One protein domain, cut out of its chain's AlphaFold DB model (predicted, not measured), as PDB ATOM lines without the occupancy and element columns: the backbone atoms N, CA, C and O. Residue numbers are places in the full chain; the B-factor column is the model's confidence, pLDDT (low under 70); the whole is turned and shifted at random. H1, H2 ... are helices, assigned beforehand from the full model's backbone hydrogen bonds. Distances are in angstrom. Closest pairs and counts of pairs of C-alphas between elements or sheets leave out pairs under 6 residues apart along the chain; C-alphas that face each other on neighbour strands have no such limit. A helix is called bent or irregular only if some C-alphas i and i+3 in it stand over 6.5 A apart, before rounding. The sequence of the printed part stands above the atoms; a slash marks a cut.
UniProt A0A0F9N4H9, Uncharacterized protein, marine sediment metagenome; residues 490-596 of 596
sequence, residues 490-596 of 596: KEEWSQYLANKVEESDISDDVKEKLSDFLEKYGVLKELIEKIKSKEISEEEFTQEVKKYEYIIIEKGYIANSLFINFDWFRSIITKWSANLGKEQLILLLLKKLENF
ATOM      1  N   LYS A 490     147.590 214.857 173.439       64.62
ATOM      2  CA  LYS A 490     147.024 215.973 174.228       64.62
ATOM      3  C   LYS A 490     147.848 217.260 174.113       64.62
ATOM      4  O   LYS A 490     147.281 218.353 174.152       64.62
ATOM      5  N   GLU A 491     149.168 217.145 174.005       70.50
ATOM      6  CA  GLU A 491     150.071 218.286 173.813       70.50
ATOM      7  C   GLU A 491     149.905 218.874 172.407       70.50
ATOM      8  O   GLU A 491     149.711 220.085 172.257       70.50
ATOM      9  N   GLU A 492     149.849 218.000 171.402       80.25
ATOM     10  CA  GLU A 492     149.603 218.353 170.005       80.25
ATOM     11  C   GLU A 492     148.255 219.050 169.817       80.25
ATOM     12  O   GLU A 492     148.173 220.036 169.090       80.25
ATOM     13  N   TRP A 493     147.210 218.634 170.537       75.06
ATOM     14  CA  TRP A 493     145.902 219.289 170.469       75.06
ATOM     15  C   TRP A 493     145.919 220.743 170.942       75.06
ATOM     16  O   TRP A 493     145.286 221.598 170.323       75.06
ATOM     17  N   SER A 494     146.643 221.053 172.020       75.44
ATOM     18  CA  SER A 494     146.740 222.434 172.513       75.44
ATOM     19  C   SER A 494     147.469 223.349 171.524       75.44
ATOM     20  O   SER A 494     147.045 224.484 171.304       75.44
ATOM     21  N   GLN A 495     148.508 222.827 170.869       81.38
ATOM     22  CA  GLN A 495     149.256 223.540 169.833       81.38
ATOM     23  C   GLN A 495     148.435 223.690 168.552       81.38
ATOM     24  O   GLN A 495     148.374 224.775 167.983       81.38
ATOM     25  N   TYR A 496     147.745 222.629 168.132       86.31
ATOM     26  CA  TYR A 496     146.828 222.657 166.997       86.31
ATOM     27  C   TYR A 496     145.751 223.726 167.179       86.31
ATOM     28  O   TYR A 496     145.465 224.475 166.249       86.31
ATOM     29  N   LEU A 497     145.187 223.838 168.384       80.31
ATOM     30  CA  LEU A 497     144.196 224.862 168.696       80.31
ATOM     31  C   LEU A 497     144.789 226.263 168.660       80.31
ATOM     32  O   LEU A 497     144.209 227.123 168.010       80.31
ATOM     33  N   ALA A 498     145.942 226.494 169.288       84.56
ATOM     34  CA  ALA A 498     146.610 227.794 169.215       84.56
ATOM     35  C   ALA A 498     146.861 228.216 167.753       84.56
ATOM     36  O   ALA A 498     146.482 229.319 167.359       84.56
ATOM     37  N   ASN A 499     147.367 227.293 166.929       88.50
ATOM     38  CA  ASN A 499     147.618 227.533 165.508       88.50
ATOM     39  C   ASN A 499     146.318 227.779 164.729       88.50
ATOM     40  O   ASN A 499     146.245 228.705 163.930       88.50
ATOM     41  N   LYS A 500     145.256 227.001 164.978       86.00
ATOM     42  CA  LYS A 500     143.957 227.185 164.308       86.00
ATOM     43  C   LYS A 500     143.315 228.524 164.631       86.00
ATOM     44  O   LYS A 500     142.679 229.116 163.765       86.00
ATOM     45  N   VAL A 501     143.474 228.998 165.858       87.81
ATOM     46  CA  VAL A 501     142.963 230.300 166.292       87.81
ATOM     47  C   VAL A 501     143.722 231.423 165.603       87.81
ATOM     48  O   VAL A 501     143.098 232.360 165.105       87.81
ATOM     49  N   GLU A 502     145.042 231.290 165.502       90.81
ATOM     50  CA  GLU A 502     145.893 232.235 164.786       90.81
ATOM     51  C   GLU A 502     145.543 232.289 163.287       90.81
ATOM     52  O   GLU A 502     145.310 233.380 162.760       90.81
ATOM     53  N   GLU A 503     145.391 231.125 162.645       92.06
ATOM     54  CA  GLU A 503     145.059 230.961 161.219       92.06
ATOM     55  C   GLU A 503     143.630 231.371 160.844       92.06
ATOM     56  O   GLU A 503     143.356 231.654 159.681       92.06
ATOM     57  N   SER A 504     142.692 231.349 161.789       90.19
ATOM     58  CA  SER A 504     141.282 231.597 161.488       90.19
ATOM     59  C   SER A 504     140.989 233.067 161.155       90.19
ATOM     60  O   SER A 504     141.552 233.975 161.764       90.19
ATOM     61  N   ASP A 505     140.023 233.323 160.268       94.94
ATOM     62  CA  ASP A 505     139.502 234.673 159.964       94.94
ATOM     63  C   ASP A 505     138.544 235.210 161.055       94.94
ATOM     64  O   ASP A 505     137.675 236.050 160.810       94.94
ATOM     65  N   ILE A 506     138.655 234.688 162.277       93.12
ATOM     66  CA  ILE A 506     137.834 235.089 163.417       93.12
ATOM     67  C   ILE A 506     138.200 236.525 163.835       93.12
ATOM     68  O   ILE A 506     139.360 236.924 163.768       93.12
ATOM     69  N   SER A 507     137.209 237.296 164.293       95.69
ATOM     70  CA  SER A 507     137.417 238.650 164.821       95.69
ATOM     71  C   SER A 507     138.476 238.680 165.931       95.69
ATOM     72  O   SER A 507     138.475 237.816 166.811       95.69
ATOM     73  N   ASP A 508     139.326 239.709 165.927       94.75
ATOM     74  CA  ASP A 508     140.401 239.893 166.910       94.75
ATOM     75  C   ASP A 508     139.899 239.851 168.368       94.75
ATOM     76  O   ASP A 508     140.560 239.268 169.221       94.75
ATOM     77  N   ASP A 509     138.694 240.365 168.648       94.12
ATOM     78  CA  ASP A 509     138.074 240.317 169.988       94.12
ATOM     79  C   ASP A 509     137.782 238.875 170.445       94.12
ATOM     80  O   ASP A 509     137.965 238.508 171.607       94.12
ATOM     81  N   VAL A 510     137.363 238.009 169.519       90.31
ATOM     82  CA  VAL A 510     137.131 236.591 169.818       90.31
ATOM     83  C   VAL A 510     138.463 235.851 169.951       90.31
ATOM     84  O   VAL A 510     138.587 235.017 170.848       90.31
ATOM     85  N   LYS A 511     139.471 236.185 169.130       92.38
ATOM     86  CA  LYS A 511     140.831 235.637 169.274       92.38
ATOM     87  C   LYS A 511     141.412 235.964 170.650       92.38
ATOM     88  O   LYS A 511     141.865 235.052 171.333       92.38
ATOM     89  N   GLU A 512     141.309 237.212 171.106       94.06
ATOM     90  CA  GLU A 512     141.776 237.633 172.433       94.06
ATOM     91  C   GLU A 512     141.058 236.871 173.559       94.06
ATOM     92  O   GLU A 512     141.698 236.314 174.457       94.06
ATOM     93  N   LYS A 513     139.723 236.760 173.488       91.94
ATOM     94  CA  LYS A 513     138.937 236.010 174.484       91.94
ATOM     95  C   LYS A 513     139.328 234.540 174.555       91.94
ATOM     96  O   LYS A 513     139.262 233.961 175.644       91.94
ATOM     97  N   LEU A 514     139.691 233.956 173.417       90.06
ATOM     98  CA  LEU A 514     140.072 232.560 173.300       90.06
ATOM     99  C   LEU A 514     141.516 232.313 173.745       90.06
ATOM    100  O   LEU A 514     141.773 231.312 174.408       90.06
ATOM    101  N   SER A 515     142.433 233.241 173.471       90.75
ATOM    102  CA  SER A 515     143.788 233.220 174.025       90.75
ATOM    103  C   SER A 515     143.763 233.263 175.556       90.75
ATOM    104  O   SER A 515     144.376 232.403 176.187       90.75
ATOM    105  N   ASP A 516     142.977 234.162 176.161       92.75
ATOM    106  CA  ASP A 516     142.792 234.200 177.625       92.75
ATOM    107  C   ASP A 516     142.167 232.895 178.160       92.75
ATOM    108  O   ASP A 516     142.511 232.417 179.241       92.75
ATOM    109  N   PHE A 517     141.263 232.268 177.400       90.69
ATOM    110  CA  PHE A 517     140.703 230.967 177.770       90.69
ATOM    111  C   PHE A 517     141.758 229.846 177.741       90.69
ATOM    112  O   PHE A 517     141.824 229.045 178.677       90.69
ATOM    113  N   LEU A 518     142.597 229.793 176.702       90.19
ATOM    114  CA  LEU A 518     143.659 228.791 176.559       90.19
ATOM    115  C   LEU A 518     144.735 228.929 177.641       90.19
ATOM    116  O   LEU A 518     145.184 227.917 178.181       90.19
ATOM    117  N   GLU A 519     145.101 230.155 178.015       93.25
ATOM    118  CA  GLU A 519     146.038 230.409 179.115       93.25
ATOM    119  C   GLU A 519     145.508 229.825 180.435       93.25
ATOM    120  O   GLU A 519     146.196 229.076 181.133       93.25
ATOM    121  N   LYS A 520     144.229 230.071 180.732       92.75
ATOM    122  CA  LYS A 520     143.565 229.532 181.927       92.75
ATOM    123  C   LYS A 520     143.424 228.014 181.888       92.75
ATOM    124  O   LYS A 520     143.573 227.359 182.920       92.75
ATOM    125  N   TYR A 521     143.179 227.443 180.711       91.25
ATOM    126  CA  TYR A 521     143.177 225.995 180.528       91.25
ATOM    127  C   TYR A 521     144.554 225.381 180.822       91.25
ATOM    128  O   TYR A 521     144.628 224.323 181.450       91.25
ATOM    129  N   GLY A 522     145.641 226.066 180.451       93.06
ATOM    130  CA  GLY A 522     147.007 225.684 180.814       93.06
ATOM    131  C   GLY A 522     147.194 225.558 182.328       93.06
ATOM    132  O   GLY A 522     147.666 224.526 182.808       93.06
ATOM    133  N   VAL A 523     146.715 226.542 183.097       95.25
ATOM    134  CA  VAL A 523     146.772 226.487 184.568       95.25
ATOM    135  C   VAL A 523     145.934 225.333 185.130       95.25
ATOM    136  O   VAL A 523     146.372 224.620 186.035       95.25
ATOM    137  N   LEU A 524     144.747 225.089 184.569       93.94
ATOM    138  CA  LEU A 524     143.898 223.966 184.978       93.94
ATOM    139  C   LEU A 524     144.575 222.608 184.706       93.94
ATOM    140  O   LEU A 524     144.491 221.701 185.536       93.94
ATOM    141  N   LYS A 525     145.289 222.472 183.578       93.06
ATOM    142  CA  LYS A 525     146.090 221.282 183.238       93.06
ATOM    143  C   LYS A 525     147.194 221.053 184.272       93.06
ATOM    144  O   LYS A 525     147.323 219.931 184.763       93.06
ATOM    145  N   GLU A 526     147.932 222.096 184.656       96.00
ATOM    146  CA  GLU A 526     148.958 221.997 185.704       96.00
ATOM    147  C   GLU A 526     148.370 221.573 187.054       96.00
ATOM    148  O   GLU A 526     148.948 220.732 187.744       96.00
ATOM    149  N   LEU A 527     147.202 222.098 187.436       96.19
ATOM    150  CA  LEU A 527     146.516 221.688 188.667       96.19
ATOM    151  C   LEU A 527     146.120 220.210 188.640       96.19
ATOM    152  O   LEU A 527     146.276 219.513 189.644       96.19
ATOM    153  N   ILE A 528     145.657 219.716 187.488       93.94
ATOM    154  CA  ILE A 528     145.348 218.296 187.292       93.94
ATOM    155  C   ILE A 528     146.618 217.441 187.406       93.94
ATOM    156  O   ILE A 528     146.581 216.360 187.995       93.94
ATOM    157  N   GLU A 529     147.755 217.889 186.869       94.69
ATOM    158  CA  GLU A 529     149.023 217.169 187.038       94.69
ATOM    159  C   GLU A 529     149.504 217.177 188.497       94.69
ATOM    160  O   GLU A 529     149.917 216.129 188.995       94.69
ATOM    161  N   LYS A 530     149.352 218.298 189.214       96.94
ATOM    162  CA  LYS A 530     149.698 218.419 190.640       96.94
ATOM    163  C   LYS A 530     148.851 217.521 191.543       96.94
ATOM    164  O   LYS A 530     149.378 216.912 192.473       96.94
ATOM    165  N   ILE A 531     147.546 217.391 191.289       96.12
ATOM    166  CA  ILE A 531     146.716 216.464 192.079       96.12
ATOM    167  C   ILE A 531     147.046 215.001 191.754       96.12
ATOM    168  O   ILE A 531     147.085 214.162 192.653       96.12
ATOM    169  N   LYS A 532     147.384 214.689 190.493       93.19
ATOM    170  CA  LYS A 532     147.847 213.349 190.089       93.19
ATOM    171  C   LYS A 532     149.167 212.966 190.756       93.19
ATOM    172  O   LYS A 532     149.321 211.821 191.179       93.19
ATOM    173  N   SER A 533     150.103 213.907 190.873       96.50
ATOM    174  CA  SER A 533     151.370 213.708 191.585       96.50
ATOM    175  C   SER A 533     151.220 213.754 193.111       96.50
ATOM    176  O   SER A 533     152.194 213.486 193.816       96.50
ATOM    177  N   LYS A 534     150.010 214.032 193.624       96.56
ATOM    178  CA  LYS A 534     149.712 214.261 195.048       96.56
ATOM    179  C   LYS A 534     150.542 215.403 195.653       96.56
ATOM    180  O   LYS A 534     150.846 215.380 196.842       96.56
ATOM    181  N   GLU A 535     150.938 216.373 194.829       97.88
ATOM    182  CA  GLU A 535     151.676 217.570 195.248       97.88
ATOM    183  C   GLU A 535     150.762 218.582 195.946       97.88
ATOM    184  O   GLU A 535     151.197 219.279 196.860       97.88
ATOM    185  N   ILE A 536     149.487 218.615 195.551       97.62
ATOM    186  CA  ILE A 536     148.435 219.398 196.206       97.62
ATOM    187  C   ILE A 536     147.371 218.475 196.792       97.62
ATOM    188  O   ILE A 536     147.121 217.377 196.286       97.62
ATOM    189  N   SER A 537     146.733 218.933 197.864       97.25
ATOM    190  CA  SER A 537     145.581 218.246 198.449       97.25
ATOM    191  C   SER A 537     144.317 218.423 197.595       97.25
ATOM    192  O   SER A 537     144.192 219.367 196.812       97.25
ATOM    193  N   GLU A 538     143.338 217.530 197.766       93.75
ATOM    194  CA  GLU A 538     142.035 217.629 197.084       93.75
ATOM    195  C   GLU A 538     141.286 218.922 197.447       93.75
ATOM    196  O   GLU A 538     140.581 219.507 196.619       93.75
ATOM    197  N   GLU A 539     141.464 219.384 198.686       95.69
ATOM    198  CA  GLU A 539     140.895 220.624 199.211       95.69
ATOM    199  C   GLU A 539     141.448 221.847 198.464       95.69
ATOM    200  O   GLU A 539     140.677 222.686 197.997       95.69
ATOM    201  N   GLU A 540     142.773 221.911 198.297       96.62
ATOM    202  CA  GLU A 540     143.458 222.975 197.553       96.62
ATOM    203  C   GLU A 540     143.082 222.949 196.072       96.62
ATOM    204  O   GLU A 540     142.750 223.991 195.511       96.62
ATOM    205  N   PHE A 541     143.042 221.766 195.449       96.75
ATOM    206  CA  PHE A 541     142.590 221.627 194.065       96.75
ATOM    207  C   PHE A 541     141.161 222.148 193.883       96.75
ATOM    208  O   PHE A 541     140.897 222.920 192.966       96.75
ATOM    209  N   THR A 542     140.244 221.790 194.785       93.94
ATOM    210  CA  THR A 542     138.849 222.253 194.726       93.94
ATOM    211  C   THR A 542     138.754 223.774 194.869       93.94
ATOM    212  O   THR A 542     137.980 224.412 194.155       93.94
ATOM    213  N   GLN A 543     139.529 224.372 195.779       95.56
ATOM    214  CA  GLN A 543     139.567 225.828 195.950       95.56
ATOM    215  C   GLN A 543     140.124 226.536 194.716       95.56
ATOM    216  O   GLN A 543     139.588 227.570 194.318       95.56
ATOM    217  N   GLU A 544     141.162 225.981 194.096       96.00
ATOM    218  CA  GLU A 544     141.776 226.582 192.919       96.00
ATOM    219  C   GLU A 544     140.868 226.452 191.693       96.00
ATOM    220  O   GLU A 544     140.619 227.440 191.010       96.00
ATOM    221  N   VAL A 545     140.259 225.280 191.473       94.69
ATOM    222  CA  VAL A 545     139.283 225.058 190.393       94.69
ATOM    223  C   VAL A 545     138.072 225.986 190.527       94.69
ATOM    224  O   VAL A 545     137.616 226.526 189.521       94.69
ATOM    225  N   LYS A 546     137.591 226.254 191.750       94.38
ATOM    226  CA  LYS A 546     136.498 227.215 191.987       94.38
ATOM    227  C   LYS A 546     136.809 228.626 191.484       94.38
ATOM    228  O   LYS A 546     135.897 229.320 191.047       94.38
ATOM    229  N   LYS A 547     138.076 229.058 191.481       95.06
ATOM    230  CA  LYS A 547     138.462 230.365 190.911       95.06
ATOM    231  C   LYS A 547     138.263 230.415 189.394       95.06
ATOM    232  O   LYS A 547     138.030 231.488 188.846       95.06
ATOM    233  N   TYR A 548     138.329 229.264 188.727       93.94
ATOM    234  CA  TYR A 548     138.138 229.134 187.282       93.94
ATOM    235  C   TYR A 548     136.701 228.793 186.887       93.94
ATOM    236  O   TYR A 548     136.364 228.913 185.713       93.94
ATOM    237  N   GLU A 549     135.842 228.414 187.835       89.81
ATOM    238  CA  GLU A 549     134.454 228.016 187.575       89.81
ATOM    239  C   GLU A 549     133.669 229.114 186.848       89.81
ATOM    240  O   GLU A 549     133.061 228.846 185.812       89.81
ATOM    241  N   TYR A 550     133.775 230.364 187.316       88.50
ATOM    242  CA  TYR A 550     133.164 231.515 186.645       88.50
ATOM    243  C   TYR A 550     133.629 231.629 185.192       88.50
ATOM    244  O   TYR A 550     132.813 231.811 184.297       88.50
ATOM    245  N   ILE A 551     134.926 231.441 184.935       87.75
ATOM    246  CA  ILE A 551     135.486 231.581 183.591       87.75
ATOM    247  C   ILE A 551     135.056 230.425 182.681       87.75
ATOM    248  O   ILE A 551     134.759 230.653 181.512       87.75
ATOM    249  N   ILE A 552     134.991 229.196 183.195       84.06
ATOM    250  CA  ILE A 552     134.541 228.030 182.421       84.06
ATOM    251  C   ILE A 552     133.061 228.167 182.054       84.06
ATOM    252  O   ILE A 552     132.672 227.820 180.940       84.06
ATOM    253  N   ILE A 553     132.236 228.682 182.969       86.00
ATOM    254  CA  ILE A 553     130.805 228.893 182.730       86.00
ATOM    255  C   ILE A 553     130.593 230.070 181.780       86.00
ATOM    256  O   ILE A 553     129.923 229.917 180.760       86.00
ATOM    257  N   GLU A 554     131.178 231.225 182.099       86.12
ATOM    258  CA  GLU A 554     131.000 232.455 181.336       86.12
ATOM    259  C   GLU A 554     131.581 232.298 179.939       86.12
ATOM    260  O   GLU A 554     130.894 232.582 178.980       86.12
ATOM    261  N   LYS A 555     132.796 231.776 179.771       85.31
ATOM    262  CA  LYS A 555     133.398 231.625 178.435       85.31
ATOM    263  C   LYS A 555     133.051 230.308 177.750       85.31
ATOM    264  O   LYS A 555     133.437 230.095 176.600       85.31
ATOM    265  N   GLY A 556     132.281 229.448 178.412       78.88
ATOM    266  CA  GLY A 556     131.855 228.163 177.874       78.88
ATOM    267  C   GLY A 556     131.050 228.288 176.580       78.88
ATOM    268  O   GLY A 556     131.150 227.410 175.736       78.88
ATOM    269  N   TYR A 557     130.312 229.382 176.357       81.62
ATOM    270  CA  TYR A 557     129.592 229.587 175.089       81.62
ATOM    271  C   TYR A 557     130.535 229.880 173.909       81.62
ATOM    272  O   TYR A 557     130.291 229.426 172.790       81.62
ATOM    273  N   ILE A 558     131.638 230.596 174.160       79.00
ATOM    274  CA  ILE A 558     132.670 230.880 173.151       79.00
ATOM    275  C   ILE A 558     133.359 229.572 172.780       79.00
ATOM    276  O   ILE A 558     133.524 229.262 171.603       79.00
ATOM    277  N   ALA A 559     133.689 228.774 173.796       70.94
ATOM    278  CA  ALA A 559     134.271 227.463 173.600       70.94
ATOM    279  C   ALA A 559     133.298 226.521 172.864       70.94
ATOM    280  O   ALA A 559     133.667 225.957 171.844       70.94
ATOM    281  N   ASN A 560     132.033 226.413 173.276       76.00
ATOM    282  CA  ASN A 560     131.037 225.570 172.597       76.00
ATOM    283  C   ASN A 560     130.929 225.863 171.091       76.00
ATOM    284  O   ASN A 560     130.737 224.943 170.302       76.00
ATOM    285  N   SER A 561     131.110 227.123 170.689       68.69
ATOM    286  CA  SER A 561     131.081 227.533 169.277       68.69
ATOM    287  C   SER A 561     132.273 227.001 168.467       68.69
ATOM    288  O   SER A 561     132.181 226.832 167.256       68.69
ATOM    289  N   LEU A 562     133.397 226.733 169.133       63.69
ATOM    290  CA  LEU A 562     134.655 226.282 168.532       63.69
ATOM    291  C   LEU A 562     134.931 224.793 168.765       63.69
ATOM    292  O   LEU A 562     135.805 224.209 168.128       63.69
ATOM    293  N   PHE A 563     134.182 224.168 169.669       66.06
ATOM    294  CA  PHE A 563     134.462 222.840 170.182       66.06
ATOM    295  C   PHE A 563     133.181 222.002 170.240       66.06
ATOM    296  O   PHE A 563     132.452 222.017 171.230       66.06
ATOM    297  N   ILE A 564     132.983 221.150 169.234       55.31
ATOM    298  CA  ILE A 564     131.933 220.110 169.239       55.31
ATOM    299  C   ILE A 564     132.102 219.150 170.439       55.31
ATOM    300  O   ILE A 564     131.138 218.581 170.937       55.31
ATOM    301  N   ASN A 565     133.325 219.022 170.971       55.41
ATOM    302  CA  ASN A 565     133.647 218.167 172.119       55.41
ATOM    303  C   ASN A 565     133.662 218.896 173.479       55.41
ATOM    304  O   ASN A 565     133.982 218.274 174.494       55.41
ATOM    305  N   PHE A 566     133.322 220.190 173.556       60.53
ATOM    306  CA  PHE A 566     133.313 220.900 174.845       60.53
ATOM    307  C   PHE A 566     132.189 220.431 175.759       60.53
ATOM    308  O   PHE A 566     132.367 220.366 176.973       60.53
ATOM    309  N   ASP A 567     131.063 220.013 175.181       57.28
ATOM    310  CA  ASP A 567     129.943 219.464 175.938       57.28
ATOM    311  C   ASP A 567     130.330 218.184 176.691       57.28
ATOM    312  O   ASP A 567     129.800 217.925 177.769       57.28
ATOM    313  N   TRP A 568     131.322 217.424 176.211       68.06
ATOM    314  CA  TRP A 568     131.896 216.303 176.961       68.06
ATOM    315  C   TRP A 568     132.646 216.785 178.208       68.06
ATOM    316  O   TRP A 568     132.397 216.290 179.306       68.06
ATOM    317  N   PHE A 569     133.514 217.789 178.066       62.81
ATOM    318  CA  PHE A 569     134.267 218.370 179.182       62.81
ATOM    319  C   PHE A 569     133.340 219.048 180.200       62.81
ATOM    320  O   PHE A 569     133.460 218.838 181.408       62.81
ATOM    321  N   ARG A 570     132.340 219.791 179.714       64.69
ATOM    322  CA  ARG A 570     131.307 220.425 180.531       64.69
ATOM    323  C   ARG A 570     130.429 219.391 181.223       64.69
ATOM    324  O   ARG A 570     130.182 219.534 182.415       64.69
ATOM    325  N   SER A 571     129.992 218.338 180.531       62.88
ATOM    326  CA  SER A 571     129.237 217.225 181.124       62.88
ATOM    327  C   SER A 571     130.051 216.537 182.211       62.88
ATOM    328  O   SER A 571     129.525 216.234 183.274       62.88
ATOM    329  N   ILE A 572     131.356 216.380 182.006       60.16
ATOM    330  CA  ILE A 572     132.270 215.859 183.011       60.16
ATOM    331  C   ILE A 572     132.317 216.775 184.245       60.16
ATOM    332  O   ILE A 572     131.991 216.305 185.328       60.16
ATOM    333  N   ILE A 573     132.599 218.072 184.096       59.47
ATOM    334  CA  ILE A 573     132.650 219.031 185.222       59.47
ATOM    335  C   ILE A 573     131.287 219.188 185.923       59.47
ATOM    336  O   ILE A 573     131.204 219.267 187.150       59.47
ATOM    337  N   THR A 574     130.194 219.200 185.164       60.19
ATOM    338  CA  THR A 574     128.828 219.361 185.693       60.19
ATOM    339  C   THR A 574     128.374 218.093 186.417       60.19
ATOM    340  O   THR A 574     127.797 218.138 187.499       60.19
ATOM    341  N   LYS A 575     128.694 216.915 185.873       56.38
ATOM    342  CA  LYS A 575     128.420 215.629 186.529       56.38
ATOM    343  C   LYS A 575     129.309 215.426 187.758       56.38
ATOM    344  O   LYS A 575     128.886 214.745 188.689       56.38
ATOM    345  N   TRP A 576     130.499 216.029 187.773       56.91
ATOM    346  CA  TRP A 576     131.434 216.067 188.900       56.91
ATOM    347  C   TRP A 576     130.972 216.961 190.046       56.91
ATOM    348  O   TRP A 576     131.033 216.525 191.191       56.91
ATOM    349  N   SER A 577     130.460 218.156 189.753       53.03
ATOM    350  CA  SER A 577     129.877 219.050 190.765       53.03
ATOM    351  C   SER A 577     128.586 218.488 191.373       53.03
ATOM    352  O   SER A 577     128.303 218.757 192.537       53.03
ATOM    353  N   ALA A 578     127.840 217.668 190.624       59.81
ATOM    354  CA  ALA A 578     126.556 217.127 191.067       59.81
ATOM    355  C   ALA A 578     126.617 215.799 191.856       59.81
ATOM    356  O   ALA A 578     125.742 215.577 192.686       59.81
ATOM    357  N   ASN A 579     127.573 214.888 191.597       44.00
ATOM    358  CA  ASN A 579     127.408 213.477 192.014       44.00
ATOM    359  C   ASN A 579     128.445 212.876 192.969       44.00
ATOM    360  O   ASN A 579     128.176 211.813 193.524       44.00
ATOM    361  N   LEU A 580     129.644 213.433 193.128       44.28
ATOM    362  CA  LEU A 580     130.752 212.646 193.681       44.28
ATOM    363  C   LEU A 580     131.332 213.277 194.944       44.28
ATOM    364  O   LEU A 580     131.977 214.322 194.902       44.28
ATOM    365  N   GLY A 581     131.162 212.579 196.071       60.38
ATOM    366  CA  GLY A 581     132.072 212.726 197.204       60.38
ATOM    367  C   GLY A 581     133.521 212.573 196.721       60.38
ATOM    368  O   GLY A 581     133.815 211.702 195.895       60.38
ATOM    369  N   LYS A 582     134.400 213.459 197.204       48.88
ATOM    370  CA  LYS A 582     135.713 213.793 196.614       48.88
ATOM    371  C   LYS A 582     136.608 212.595 196.250       48.88
ATOM    372  O   LYS A 582     137.227 212.604 195.191       48.88
ATOM    373  N   GLU A 583     136.599 211.522 197.040       46.03
ATOM    374  CA  GLU A 583     137.481 210.360 196.835       46.03
ATOM    375  C   GLU A 583     137.092 209.485 195.625       46.03
ATOM    376  O   GLU A 583     137.948 208.992 194.885       46.03
ATOM    377  N   GLN A 584     135.790 209.309 195.370       54.25
ATOM    378  CA  GLN A 584     135.292 208.531 194.224       54.25
ATOM    379  C   GLN A 584     135.516 209.286 192.904       54.25
ATOM    380  O   GLN A 584     135.727 208.673 191.855       54.25
ATOM    381  N   LEU A 585     135.511 210.624 192.969       52.09
ATOM    382  CA  LEU A 585     135.738 211.523 191.841       52.09
ATOM    383  C   LEU A 585     137.119 211.288 191.227       52.09
ATOM    384  O   LEU A 585     137.230 211.113 190.017       52.09
ATOM    385  N   ILE A 586     138.151 211.236 192.072       49.28
ATOM    386  CA  ILE A 586     139.555 211.117 191.669       49.28
ATOM    387  C   ILE A 586     139.859 209.724 191.125       49.28
ATOM    388  O   ILE A 586     140.536 209.603 190.106       49.28
ATOM    389  N   LEU A 587     139.293 208.674 191.723       51.16
ATOM    390  CA  LEU A 587     139.414 207.310 191.202       51.16
ATOM    391  C   LEU A 587     138.754 207.155 189.826       51.16
ATOM    392  O   LEU A 587     139.345 206.541 188.939       51.16
ATOM    393  N   LEU A 588     137.567 207.732 189.609       49.97
ATOM    394  CA  LEU A 588     136.879 207.664 188.315       49.97
ATOM    395  C   LEU A 588     137.587 208.504 187.238       49.97
ATOM    396  O   LEU A 588     137.633 208.106 186.075       49.97
ATOM    397  N   LEU A 589     138.159 209.642 187.635       48.16
ATOM    398  CA  LEU A 589     138.985 210.526 186.813       48.16
ATOM    399  C   LEU A 589     140.262 209.849 186.339       48.16
ATOM    400  O   LEU A 589     140.534 209.830 185.142       48.16
ATOM    401  N   LEU A 590     141.021 209.284 187.278       46.69
ATOM    402  CA  LEU A 590     142.241 208.543 186.990       46.69
ATOM    403  C   LEU A 590     141.919 207.346 186.099       46.69
ATOM    404  O   LEU A 590     142.542 207.196 185.059       46.69
ATOM    405  N   LYS A 591     140.862 206.591 186.416       52.28
ATOM    406  CA  LYS A 591     140.453 205.414 185.644       52.28
ATOM    407  C   LYS A 591     139.947 205.757 184.240       52.28
ATOM    408  O   LYS A 591     140.218 205.014 183.306       52.28
ATOM    409  N   LYS A 592     139.214 206.860 184.041       48.53
ATOM    410  CA  LYS A 592     138.794 207.280 182.689       48.53
ATOM    411  C   LYS A 592     139.937 207.898 181.892       48.53
ATOM    412  O   LYS A 592     140.024 207.619 180.710       48.53
ATOM    413  N   LEU A 593     140.816 208.678 182.518       44.47
ATOM    414  CA  LEU A 593     142.016 209.218 181.865       44.47
ATOM    415  C   LEU A 593     143.100 208.163 181.598       44.47
ATOM    416  O   LEU A 593     144.058 208.482 180.909       44.47
ATOM    417  N   GLU A 594     142.989 206.971 182.184       37.88
ATOM    418  CA  GLU A 594     143.862 205.814 181.939       37.88
ATOM    419  C   GLU A 594     143.306 204.896 180.831       37.88
ATOM    420  O   GLU A 594     144.063 204.180 180.189       37.88
ATOM    421  N   ASN A 595     141.994 204.957 180.566       34.72
ATOM    422  CA  ASN A 595     141.329 204.256 179.456       34.72
ATOM    423  C   ASN A 595     141.268 205.081 178.151       34.72
ATOM    424  O   ASN A 595     140.741 204.593 177.152       34.72
ATOM    425  N   PHE A 596     141.758 206.321 178.179       35.62
ATOM    426  CA  PHE A 596     141.799 207.279 177.074       35.62
ATOM    427  C   PHE A 596     143.189 207.833 176.930       35.62
ATOM    428  O   PHE A 596     143.562 208.101 175.776       35.62
TER     429      PHE A 596
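AT A GLANCE: This is residues 490 to 596 of the 596 residues of an uncharacterized protein of marine sediment metagenome (UniProt A0A0F9N4H9). One long helix, H2, has H1 folded back along its first part and H3 folded back along its last part, on roughly opposite sides of it. After H3 the short H4 turns toward a second, looser level made of H5 and H6, which makes few contacts with the rest. The 107 printed residues hold six named helices, H1 to H6 in that order, and no named strand; the class is all helix. By its radius of gyration of the C-alphas, 14.8 A, the whole is compact, but it is elongated, spanning 44 by 26 by 23 A.

HOW THE PARTS SIT: Start with H1, residues 490 to 503, whose residues 498 to 502 alone touch H2, residues 508 to 532. Their closest C-alphas, of Val 501 and Lys 511, are 6.5 A apart; this helical hairpin runs opposite ways at a shallow tilt of 9 degrees. H2 and H3, residues 538 to 554, form a second helical hairpin: they touch, the closest C-alphas being those of Leu 527 and Phe 541 at 6.7 A, and run opposite ways at a shallow tilt of 16 degrees. H3 has a kink of 43 degrees near residue 548 and is only just irregular, C-alphas 547 and 550 being 6.9 A apart. H4, residues 556 to 562, meets H3 only through their link. H2, with residues 510 to 514 alone, only just touches H4, with 3 pairs of C-alphas within 8 A; the closest, of Leu 514 and Ile 558, are 7.6 A apart, and the helices are only just about perpendicular at 71 degrees. H4 and H5, residues 566 to 579, touch only at the corner, and only just, with 3 pairs of C-alphas within 8 A; the closest are those of Asn 560 and Phe 566 at 5.7 A. H6, residues 582 to 594, is close to H5 but not clearly touching, with the closest C-alphas, of Trp 576 and Leu 585, 6.9 A apart. Check O i to N i+4 in H1, H2 and H5 and you find each pair within hydrogen-bond range; H3 has 9 of 13, H4 2 of 3 and H6 8 of 9.

IN THESE COORDINATES: Find C-alpha 490 at (147.024, 215.973, 174.228); from there H1 runs 19.9 A to residue 503. H2 begins at C-alpha 508, (140.401, 239.893, 166.910), and covers 36.0 A. H3 is 24.3 A long, H4 9.9 A, H5 19.6 A and H6 18.6 A, ending at C-alpha 594, (143.862, 205.814, 181.939).

THE WHOLE: The C-alphas farthest apart, of Asp 505 and Glu 583, are 44.2 A apart. Residues 503 to 509 and 591 to 596 stand free. The printed part has no cut, and each link between helices is tight. The mean pLDDT of the printed part is 77.7; residue 490 and residues 561 to 596 are under 70.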